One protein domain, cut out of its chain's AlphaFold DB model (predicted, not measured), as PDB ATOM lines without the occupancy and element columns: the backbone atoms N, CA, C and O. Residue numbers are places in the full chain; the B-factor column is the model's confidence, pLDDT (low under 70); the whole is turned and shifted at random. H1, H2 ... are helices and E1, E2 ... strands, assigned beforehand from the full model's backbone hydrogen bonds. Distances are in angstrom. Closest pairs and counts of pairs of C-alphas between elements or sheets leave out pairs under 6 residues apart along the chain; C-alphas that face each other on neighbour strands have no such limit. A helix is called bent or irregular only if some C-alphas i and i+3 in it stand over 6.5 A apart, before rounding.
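What this domain is: This is residues 194 to 272 of the 273 residues of an uncharacterized protein of Microbacterium azadirachtae (UniProt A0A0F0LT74). One long helix, H1, lies lengthwise over one face of a narrow, twisted sheet of three strands, with no named helix on the other face. The strands E1, E2 and E3 run back and forth as a meander, each the antiparallel neighbour of the one before, and the chain then folds back along them as H1. The printed part has 79 residues with three named strands followed by one named helix, in the sheet order E1 - E2 - E3, all antiparallel; the class is mixed, helices and strands. The whole is loose, with a radius of gyration of the C-alphas of 14.5 A, and flat, spanning 43 by 29 by 15 A.

Where its parts are: Residues 194 to 199 come before the first named element. E1 is residues 200 to 209, from C-alpha 200 at (-57.086, 10.694, 24.666), 23.6 A long; it bends by 82 degrees at residue 203. E2 is residues 215 to 223, 24.4 A long, and bends by 53 degrees at residue 220. E3 is residues 232 to 239, 22.3 A long. H1 is residues 245 to 270, 37.9 A from C-alpha 245 at (-29.512, 16.809, 39.525) to C-alpha 270 at (-66.125, 25.828, 35.383), and is not bent.

How they stand to each other: E1 and E2 form a hairpin, antiparallel at 173 degrees, with N 203 and O 220 within hydrogen-bond range at 2.8 A and N 208 and O 216 at 3.0 A. E2 and E3 form a second hairpin, antiparallel at 155 degrees, with N 219 and O 234 within hydrogen-bond range at 2.9 A. E1 and E3 are the edge strands and E2 is the inner strand. H1 is on the sheet at a height over the sheet of 9.2 A, an arrangement of two layers, the helix on one face of the sheet. It lies over E2 and runs along the strands, at 10 degrees to E2 on the local plane. The closest C-alphas of E2 and H1 are those of Val 220 and Ala 258, 6.3 A apart; those of E3 and H1 are Phe 232 and Cys 262, 5.9 A apart. In H1, 20 of 22 O i to N i+4 pairs are within hydrogen-bond range.

The domain as a whole: The two C-alphas farthest apart are those of Glu 242 and Ala 272, at 45.2 A. The printed part has no cut. The links E1 to E2 and E3 to H1 are tight, and E2 to E3 is short. The mean pLDDT of the printed part is 83.1; residues 195, 197 to 198, 213 and 268 to 272 are under 70.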
ATOM      1  N   HIS A 194     -57.785  12.397  14.717       79.69
ATOM      2  CA  HIS A 194     -57.099  11.218  15.233       79.69
ATOM      3  C   HIS A 194     -57.161  10.072  14.207       79.69
ATOM      4  O   HIS A 194     -58.089   9.998  13.384       79.69
ATOM      5  N   THR A 195     -56.158   9.194  14.234       67.50
ATOM      6  CA  THR A 195     -56.049   8.009  13.361       67.50
ATOM      7  C   THR A 195     -56.955   6.860  13.813       67.50
ATOM      8  O   THR A 195     -57.313   5.999  13.005       67.50
ATOM      9  N   ASP A 196     -57.390   6.883  15.067       71.62
ATOM     10  CA  ASP A 196     -58.344   5.971  15.682       71.62
ATOM     11  C   ASP A 196     -59.412   6.740  16.485       71.62
ATOM     12  O   ASP A 196     -59.430   7.974  16.521       71.62
ATOM     13  N   GLU A 197     -60.362   6.016  17.091       68.12
ATOM     14  CA  GLU A 197     -61.159   6.581  18.185       68.12
ATOM     15  C   GLU A 197     -60.206   6.778  19.365       68.12
ATOM     16  O   GLU A 197     -60.149   5.935  20.259       68.12
ATOM     17  N   SER A 198     -59.398   7.843  19.297       66.06
ATOM     18  CA  SER A 198     -58.371   8.106  20.292       66.06
ATOM     19  C   SER A 198     -59.008   8.075  21.667       66.06
ATOM     20  O   SER A 198     -60.036   8.713  21.908       66.06
ATOM     21  N   THR A 199     -58.391   7.332  22.577       73.75
ATOM     22  CA  THR A 199     -58.791   7.319  23.981       73.75
ATOM     23  C   THR A 199     -58.458   8.643  24.661       73.75
ATOM     24  O   THR A 199     -59.032   8.942  25.707       73.75
ATOM     25  N   PHE A 200     -57.572   9.455  24.072       85.62
ATOM     26  CA  PHE A 200     -57.086  10.694  24.666       85.62
ATOM     27  C   PHE A 200     -57.108  11.879  23.693       85.62
ATOM     28  O   PHE A 200     -56.775  11.785  22.515       85.62
ATOM     29  N   HIS A 201     -57.485  13.039  24.210       88.81
ATOM     30  CA  HIS A 201     -57.207  14.322  23.587       88.81
ATOM     31  C   HIS A 201     -55.935  14.881  24.202       88.81
ATOM     32  O   HIS A 201     -55.862  14.963  25.425       88.81
ATOM     33  N   THR A 202     -54.986  15.314  23.383       90.50
ATOM     34  CA  THR A 202     -53.744  15.941  23.852       90.50
ATOM     35  C   THR A 202     -53.860  17.452  23.714       90.50
ATOM     36  O   THR A 202     -54.231  17.957  22.655       90.50
ATOM     37  N   LEU A 203     -53.602  18.192  24.787       90.56
ATOM     38  CA  LEU A 203     -53.584  19.655  24.809       90.56
ATOM     39  C   LEU A 203     -52.239  20.175  24.322       90.56
ATOM     40  O   LEU A 203     -52.186  21.101  23.521       90.56
ATOM     41  N   ASP A 204     -51.172  19.582  24.849       91.00
ATOM     42  CA  ASP A 204     -49.788  19.934  24.574       91.00
ATOM     43  C   ASP A 204     -48.878  18.787  25.044       91.00
ATOM     44  O   ASP A 204     -49.303  17.947  25.848       91.00
ATOM     45  N   HIS A 205     -47.646  18.740  24.546       92.25
ATOM     46  CA  HIS A 205     -46.660  17.747  24.960       92.25
ATOM     47  C   HIS A 205     -45.232  18.293  24.907       92.25
ATOM     48  O   HIS A 205     -44.903  19.201  24.146       92.25
ATOM     49  N   VAL A 206     -44.363  17.695  25.715       90.50
ATOM     50  CA  VAL A 206     -42.922  17.936  25.709       90.50
ATOM     51  C   VAL A 206     -42.217  16.595  25.648       90.50
ATOM     52  O   VAL A 206     -42.341  15.784  26.561       90.50
ATOM     53  N   GLU A 207     -41.429  16.394  24.599       91.25
ATOM     54  CA  GLU A 207     -40.497  15.278  24.476       91.25
ATOM     55  C   GLU A 207     -39.069  15.810  24.591       91.25
ATOM     56  O   GLU A 207     -38.679  16.751  23.891       91.25
ATOM     57  N   LYS A 208     -38.284  15.232  25.504       86.94
ATOM     58  CA  LYS A 208     -36.886  15.616  25.702       86.94
ATOM     59  C   LYS A 208     -35.997  14.407  25.926       86.94
ATOM     60  O   LYS A 208     -36.236  13.585  26.809       86.94
ATOM     61  N   GLU A 209     -34.887  14.398  25.198       84.31
ATOM     62  CA  GLU A 209     -33.692  13.639  25.545       84.31
ATOM     63  C   GLU A 209     -32.764  14.547  26.350       84.31
ATOM     64  O   GLU A 209     -32.238  15.545  25.853       84.31
ATOM     65  N   VAL A 210     -32.564  14.221  27.621       75.50
ATOM     66  CA  VAL A 210     -31.670  14.966  28.498       75.50
ATOM     67  C   VAL A 210     -30.441  14.107  28.745       75.50
ATOM     68  O   VAL A 210     -30.367  13.336  29.694       75.50
ATOM     69  N   GLY A 211     -29.437  14.250  27.882       71.50
ATOM     70  CA  GLY A 211     -28.213  13.448  27.934       71.50
ATOM     71  C   GLY A 211     -28.420  11.999  27.480       71.50
ATOM     72  O   GLY A 211     -29.394  11.675  26.818       71.50
ATOM     73  N   LYS A 212     -27.464  11.119  27.810       73.31
ATOM     74  CA  LYS A 212     -27.443   9.732  27.310       73.31
ATOM     75  C   LYS A 212     -28.383   8.775  28.062       73.31
ATOM     76  O   LYS A 212     -28.743   7.744  27.513       73.31
ATOM     77  N   TYR A 213     -28.733   9.105  29.303       69.75
ATOM     78  CA  TYR A 213     -29.375   8.184  30.253       69.75
ATOM     79  C   TYR A 213     -30.693   8.721  30.816       69.75
ATOM     80  O   TYR A 213     -31.117   8.286  31.881       69.75
ATOM     81  N   ALA A 214     -31.289   9.721  30.163       76.12
ATOM     82  CA  ALA A 214     -32.600  10.217  30.543       76.12
ATOM     83  C   ALA A 214     -33.362  10.741  29.335       76.12
ATOM     84  O   ALA A 214     -32.937  11.699  28.692       76.12
ATOM     85  N   SER A 215     -34.516  10.147  29.060       86.88
ATOM     86  CA  SER A 215     -35.528  10.739  28.198       86.88
ATOM     87  C   SER A 215     -36.896  10.648  28.854       86.88
ATOM     88  O   SER A 215     -37.181   9.729  29.634       86.88
ATOM     89  N   TYR A 216     -37.721  11.648  28.577       90.06
ATOM     90  CA  TYR A 216     -39.102  11.671  29.021       90.06
ATOM     91  C   TYR A 216     -40.008  12.323  27.990       90.06
ATOM     92  O   TYR A 216     -39.601  13.217  27.245       90.06
ATOM     93  N   VAL A 217     -41.258  11.882  28.024       92.31
ATOM     94  CA  VAL A 217     -42.380  12.510  27.343       92.31
ATOM     95  C   VAL A 217     -43.389  12.901  28.413       92.31
ATOM     96  O   VAL A 217     -43.774  12.073  29.241       92.31
ATOM     97  N   ILE A 218     -43.772  14.172  28.424       92.06
ATOM     98  CA  ILE A 218     -44.882  14.684  29.223       92.06
ATOM     99  C   ILE A 218     -45.996  15.063  28.263       92.06
ATOM    100  O   ILE A 218     -45.778  15.886  27.377       92.06
ATOM    101  N   GLU A 219     -47.186  14.526  28.480       92.94
ATOM    102  CA  GLU A 219     -48.378  14.864  27.711       92.94
ATOM    103  C   GLU A 219     -49.456  15.409  28.643       92.94
ATOM    104  O   GLU A 219     -49.705  14.871  29.723       92.94
ATOM    105  N   VAL A 220     -50.123  16.482  28.229       93.81
ATOM    106  CA  VAL A 220     -51.327  16.959  28.907       93.81
ATOM    107  C   VAL A 220     -52.532  16.382  28.184       93.81
ATOM    108  O   VAL A 220     -52.905  16.855  27.112       93.81
ATOM    109  N   ASN A 221     -53.147  15.366  28.777       93.50
ATOM    110  CA  ASN A 221     -54.175  14.554  28.143       93.50
ATOM    111  C   ASN A 221     -55.546  14.726  28.808       93.50
ATOM    112  O   ASN A 221     -55.664  15.110  29.968       93.50
ATOM    113  N   LYS A 222     -56.609  14.426  28.067       90.75
ATOM    114  CA  LYS A 222     -57.985  14.310  28.561       90.75
ATOM    115  C   LYS A 222     -58.599  13.039  28.001       90.75
ATOM    116  O   LYS A 222     -58.471  12.773  26.811       90.75
ATOM    117  N   ASN A 223     -59.283  12.261  28.834       87.94
ATOM    118  CA  ASN A 223     -59.899  11.012  28.392       87.94
ATOM    119  C   ASN A 223     -61.108  11.305  27.487       87.94
ATOM    120  O   ASN A 223     -62.117  11.855  27.933       87.94
ATOM    121  N   ALA A 224     -61.010  10.920  26.217       82.94
ATOM    122  CA  ALA A 224     -62.038  11.145  25.207       82.94
ATOM    123  C   ALA A 224     -63.308  10.308  25.448       82.94
ATOM    124  O   ALA A 224     -64.394  10.678  25.001       82.94
ATOM    125  N   LEU A 225     -63.190   9.191  26.174       82.88
ATOM    126  CA  LEU A 225     -64.309   8.298  26.492       82.88
ATOM    127  C   LEU A 225     -65.146   8.796  27.679       82.88
ATOM    128  O   LEU A 225     -66.263   8.326  27.900       82.88
ATOM    129  N   GLU A 226     -64.633   9.764  28.434       83.50
ATOM    130  CA  GLU A 226     -65.266  10.309  29.627       83.50
ATOM    131  C   GLU A 226     -65.623  11.781  29.406       83.50
ATOM    132  O   GLU A 226     -64.771  12.666  29.476       83.50
ATOM    133  N   ALA A 227     -66.911  12.057  29.171       70.94
ATOM    134  CA  ALA A 227     -67.408  13.384  28.784       70.94
ATOM    135  C   ALA A 227     -67.001  14.527  29.740       70.94
ATOM    136  O   ALA A 227     -66.836  15.664  29.300       70.94
ATOM    137  N   ASN A 228     -66.805  14.214  31.024       78.19
ATOM    138  CA  ASN A 228     -66.446  15.168  32.075       78.19
ATOM    139  C   ASN A 228     -65.062  14.891  32.679       78.19
ATOM    140  O   ASN A 228     -64.809  15.283  33.817       78.19
ATOM    141  N   SER A 229     -64.183  14.185  31.965       85.88
ATOM    142  CA  SER A 229     -62.819  13.994  32.448       85.88
ATOM    143  C   SER A 229     -62.076  15.329  32.515       85.88
ATOM    144  O   SER A 229     -62.192  16.191  31.636       85.88
ATOM    145  N   SER A 230     -61.314  15.499  33.588       90.56
ATOM    146  CA  SER A 230     -60.368  16.599  33.721       90.56
ATOM    147  C   SER A 230     -59.133  16.329  32.866       90.56
ATOM    148  O   SER A 230     -58.734  15.179  32.679       90.56
ATOM    149  N   TRP A 231     -58.492  17.396  32.395       93.06
ATOM    150  CA  TRP A 231     -57.141  17.331  31.851       93.06
ATOM    151  C   TRP A 231     -56.173  16.866  32.944       93.06
ATOM    152  O   TRP A 231     -56.209  17.392  34.063       93.06
ATOM    153  N   PHE A 232     -55.321  15.903  32.613       93.25
ATOM    154  CA  PHE A 232     -54.326  15.291  33.486       93.25
ATOM    155  C   PHE A 232     -52.956  15.251  32.799       93.25
ATOM    156  O   PHE A 232     -52.854  15.410  31.585       93.25
ATOM    157  N   VAL A 233     -51.906  15.057  33.595       94.75
ATOM    158  CA  VAL A 233     -50.535  14.903  33.097       94.75
ATOM    159  C   VAL A 233     -50.224  13.417  32.997       94.75
ATOM    160  O   VAL A 233     -50.328  12.707  33.998       94.75
ATOM    161  N   ASP A 234     -49.832  12.970  31.811       93.38
ATOM    162  CA  ASP A 234     -49.202  11.674  31.594       93.38
ATOM    163  C   ASP A 234     -47.685  11.868  31.480       93.38
ATOM    164  O   ASP A 234     -47.215  12.792  30.813       93.38
ATOM    165  N   LEU A 235     -46.915  11.036  32.179       92.50
ATOM    166  CA  LEU A 235     -45.455  11.095  32.204       92.50
ATOM    167  C   LEU A 235     -44.906   9.715  31.867       92.50
ATOM    168  O   LEU A 235     -45.017   8.778  32.660       92.50
ATOM    169  N   VAL A 236     -44.220   9.630  30.732       89.75
ATOM    170  CA  VAL A 236     -43.505   8.431  30.304       89.75
ATOM    171  C   VAL A 236     -42.009   8.681  30.428       89.75
ATOM    172  O   VAL A 236     -41.469   9.614  29.838       89.75
ATOM    173  N   THR A 237     -41.321   7.830  31.189       86.19
ATOM    174  CA  THR A 237     -39.860   7.868  31.362       86.19
ATOM    175  C   THR A 237     -39.263   6.513  31.011       86.19
ATOM    176  O   THR A 237     -39.776   5.492  31.470       86.19
ATOM    177  N   THR A 238     -38.170   6.482  30.253       75.25
ATOM    178  CA  THR A 238     -37.507   5.228  29.849       75.25
ATOM    179  C   THR A 238     -36.397   4.818  30.816       75.25
ATOM    180  O   THR A 238     -36.359   3.675  31.263       75.25
ATOM    181  N   GLU A 239     -35.521   5.749  31.188       70.50
ATOM    182  CA  GLU A 239     -34.384   5.503  32.074       70.50
ATOM    183  C   GLU A 239     -34.130   6.777  32.892       70.50
ATOM    184  O   GLU A 239     -33.919   7.839  32.330       70.50
ATOM    185  N   PHE A 240     -34.259   6.724  34.220       73.81
ATOM    186  CA  PHE A 240     -34.008   7.875  35.113       73.81
ATOM    187  C   PHE A 240     -33.127   7.502  36.314       73.81
ATOM    188  O   PHE A 240     -32.965   8.282  37.251       73.81
ATOM    189  N   SER A 241     -32.550   6.299  36.297       74.31
ATOM    190  CA  SER A 241     -31.753   5.727  37.388       74.31
ATOM    191  C   SER A 241     -30.418   6.444  37.609       74.31
ATOM    192  O   SER A 241     -29.958   6.519  38.745       74.31
ATOM    193  N   GLU A 242     -29.816   6.999  36.552       79.56
ATOM    194  CA  GLU A 242     -28.534   7.725  36.593       79.56
ATOM    195  C   GLU A 242     -28.688   9.219  36.248       79.56
ATOM    196  O   GLU A 242     -27.741   9.882  35.818       79.56
ATOM    197  N   ALA A 243     -29.890   9.775  36.431       82.75
ATOM    198  CA  ALA A 243     -30.146  11.180  36.146       82.75
ATOM    199  C   ALA A 243     -29.370  12.100  37.109       82.75
ATOM    200  O   ALA A 243     -29.483  12.031  38.333       82.75
ATOM    201  N   THR A 244     -28.597  13.018  36.540       86.44
ATOM    202  CA  THR A 244     -27.939  14.111  37.257       86.44
ATOM    203  C   THR A 244     -28.969  15.071  37.867       86.44
ATOM    204  O   THR A 244     -30.071  15.224  37.331       86.44
ATOM    205  N   PRO A 245     -28.614  15.817  38.931       88.81
ATOM    206  CA  PRO A 245     -29.512  16.809  39.525       88.81
ATOM    207  C   PRO A 245     -30.065  17.832  38.521       88.81
ATOM    208  O   PRO A 245     -31.223  18.225  38.619       88.81
ATOM    209  N   THR A 246     -29.271  18.229  37.522       86.88
ATOM    210  CA  THR A 246     -29.704  19.157  36.467       86.88
ATOM    211  C   THR A 246     -30.773  18.541  35.559       86.88
ATOM    212  O   THR A 246     -31.739  19.218  35.212       86.88
ATOM    213  N   GLN A 247     -30.640  17.259  35.203       86.00
ATOM    214  CA  GLN A 247     -31.648  16.530  34.419       86.00
ATOM    215  C   GLN A 247     -32.963  16.398  35.198       86.00
ATOM    216  O   GLN A 247     -34.033  16.657  34.649       86.00
ATOM    217  N   VAL A 248     -32.883  16.085  36.495       87.75
ATOM    218  CA  VAL A 248     -34.058  16.032  37.381       87.75
ATOM    219  C   VAL A 248     -34.722  17.407  37.501       87.75
ATOM    220  O   VAL A 248     -35.940  17.509  37.393       87.75
ATOM    221  N   ALA A 249     -33.944  18.481  37.667       88.19
ATOM    222  CA  ALA A 249     -34.482  19.839  37.745       88.19
ATOM    223  C   ALA A 249     -35.203  20.264  36.452       88.19
ATOM    224  O   ALA A 249     -36.249  20.910  36.525       88.19
ATOM    225  N   SER A 250     -34.686  19.869  35.283       85.56
ATOM    226  CA  SER A 250     -35.358  20.092  33.995       85.56
ATOM    227  C   SER A 250     -36.722  19.401  33.944       85.56
ATOM    228  O   SER A 250     -37.712  20.047  33.608       85.56
ATOM    229  N   LEU A 251     -36.787  18.121  34.336       88.12
ATOM    230  CA  LEU A 251     -38.044  17.372  34.387       88.12
ATOM    231  C   LEU A 251     -39.056  18.042  35.327       88.12
ATOM    232  O   LEU A 251     -40.213  18.227  34.961       88.12
ATOM    233  N   VAL A 252     -38.624  18.441  36.527       90.44
ATOM    234  CA  VAL A 252     -39.498  19.113  37.502       90.44
ATOM    235  C   VAL A 252     -40.076  20.411  36.934       90.44
ATOM    236  O   VAL A 252     -41.260  20.678  37.128       90.44
ATOM    237  N   ASN A 253     -39.276  21.203  36.219       90.25
ATOM    238  CA  ASN A 253     -39.748  22.440  35.598       90.25
ATOM    239  C   ASN A 253     -40.808  22.177  34.513       90.25
ATOM    240  O   ASN A 253     -41.836  22.849  34.479       90.25
ATOM    241  N   ASP A 254     -40.599  21.168  33.665       90.62
ATOM    242  CA  ASP A 254     -41.586  20.807  32.643       90.62
ATOM    243  C   ASP A 254     -42.866  20.224  33.269       90.62
ATOM    244  O   ASP A 254     -43.968  20.525  32.819       90.62
ATOM    245  N   LEU A 255     -42.763  19.467  34.368       91.50
ATOM    246  CA  LEU A 255     -43.933  18.990  35.115       91.50
ATOM    247  C   LEU A 255     -44.722  20.133  35.762       91.50
ATOM    248  O   LEU A 255     -45.952  20.093  35.788       91.50
ATOM    249  N   GLN A 256     -44.039  21.162  36.271       90.75
ATOM    250  CA  GLN A 256     -44.699  22.366  36.789       90.75
ATOM    251  C   GLN A 256     -45.458  23.103  35.686       90.75
ATOM    252  O   GLN A 256     -46.589  23.540  35.910       90.75
ATOM    253  N   TRP A 257     -44.864  23.208  34.496       93.31
ATOM    254  CA  TRP A 257     -45.541  23.747  33.323       93.31
ATOM    255  C   TRP A 257     -46.785  22.921  32.956       93.31
ATOM    256  O   TRP A 257     -47.875  23.485  32.864       93.31
ATOM    257  N   ALA A 258     -46.658  21.597  32.832       90.44
ATOM    258  CA  ALA A 258     -47.768  20.722  32.451       90.44
ATOM    259  C   ALA A 258     -48.917  20.774  33.471       90.44
ATOM    260  O   ALA A 258     -50.087  20.864  33.100       90.44
ATOM    261  N   ALA A 259     -48.591  20.803  34.768       90.00
ATOM    262  CA  ALA A 259     -49.575  20.952  35.836       90.00
ATOM    263  C   ALA A 259     -50.341  22.285  35.746       90.00
ATOM    264  O   ALA A 259     -51.555  22.321  35.962       90.00
ATOM    265  N   GLU A 260     -49.654  23.380  35.412       88.31
ATOM    266  CA  GLU A 260     -50.282  24.688  35.221       88.31
ATOM    267  C   GLU A 260     -51.182  24.717  33.977       88.31
ATOM    268  O   GLU A 260     -52.287  25.263  34.044       88.31
ATOM    269  N   GLU A 261     -50.774  24.087  32.873       89.06
ATOM    270  CA  GLU A 261     -51.616  23.943  31.680       89.06
ATOM    271  C   GLU A 261     -52.868  23.100  31.965       89.06
ATOM    272  O   GLU A 261     -53.976  23.549  31.661       89.06
ATOM    273  N   CYS A 262     -52.751  21.963  32.667       90.19
ATOM    274  CA  CYS A 262     -53.916  21.206  33.147       90.19
ATOM    275  C   CYS A 262     -54.846  22.074  34.000       90.19
ATOM    276  O   CYS A 262     -56.064  22.080  33.801       90.19
ATOM    277  N   ARG A 263     -54.291  22.827  34.958       91.25
ATOM    278  CA  ARG A 263     -55.071  23.678  35.865       91.25
ATOM    279  C   ARG A 263     -55.840  24.750  35.097       91.25
ATOM    280  O   ARG A 263     -57.038  24.924  35.319       91.25
ATOM    281  N   ARG A 264     -55.182  25.455  34.173       88.50
ATOM    282  CA  ARG A 264     -55.833  26.435  33.283       88.50
ATOM    283  C   ARG A 264     -56.911  25.774  32.445       88.50
ATOM    284  O   ARG A 264     -58.008  26.324  32.305       88.50
ATOM    285  N   ALA A 265     -56.605  24.594  31.911       86.25
ATOM    286  CA  ALA A 265     -57.515  23.880  31.051       86.25
ATOM    287  C   ALA A 265     -58.812  23.517  31.795       86.25
ATOM    288  O   ALA A 265     -59.905  23.809  31.306       86.25
ATOM    289  N   ASN A 266     -58.685  22.997  33.013       88.19
ATOM    290  CA  ASN A 266     -59.805  22.600  33.862       88.19
ATOM    291  C   ASN A 266     -60.606  23.798  34.400       88.19
ATOM    292  O   ASN A 266     -61.831  23.799  34.312       88.19
ATOM    293  N   ASN A 267     -59.950  24.867  34.861       83.88
ATOM    294  CA  ASN A 267     -60.640  26.024  35.453       83.88
ATOM    295  C   ASN A 267     -61.535  26.781  34.462       83.88
ATOM    296  O   ASN A 267     -62.550  27.359  34.835       83.88
ATOM    297  N   LEU A 268     -61.175  26.797  33.181       62.56
ATOM    298  CA  LEU A 268     -61.993  27.444  32.155       62.56
ATOM    299  C   LEU A 268     -63.252  26.633  31.782       62.56
ATOM    300  O   LEU A 268     -64.101  27.164  31.072       62.56
ATOM    301  N   VAL A 269     -63.370  25.371  32.211       56.12
ATOM    302  CA  VAL A 269     -64.603  24.577  32.059       56.12
ATOM    303  C   VAL A 269     -65.647  25.019  33.091       56.12
ATOM    304  O   VAL A 269     -66.819  25.131  32.749       56.12
ATOM    305  N   GLU A 270     -65.224  25.376  34.308       48.94
ATOM    306  CA  GLU A 270     -66.125  25.828  35.383       48.94
ATOM    307  C   GLU A 270     -66.760  27.201  35.124       48.94
ATOM    308  O   GLU A 270     -67.816  27.501  35.667       48.94
ATOM    309  N   VAL A 271     -66.152  28.038  34.279       44.56
ATOM    310  CA  VAL A 271     -66.681  29.375  33.942       44.56
ATOM    311  C   VAL A 271     -67.646  29.333  32.742       44.56
ATOM    312  O   VAL A 271     -68.343  30.308  32.471       44.56
ATOM    313  N   ALA A 272     -67.679  28.222  32.000       40.50
ATOM    314  CA  ALA A 272     -68.496  28.055  30.794       40.50
ATOM    315  C   ALA A 272     -69.747  27.171  30.993       40.50
ATOM    316  O   ALA A 272     -70.506  27.002  30.035       40.50
TER     317      ALA A 272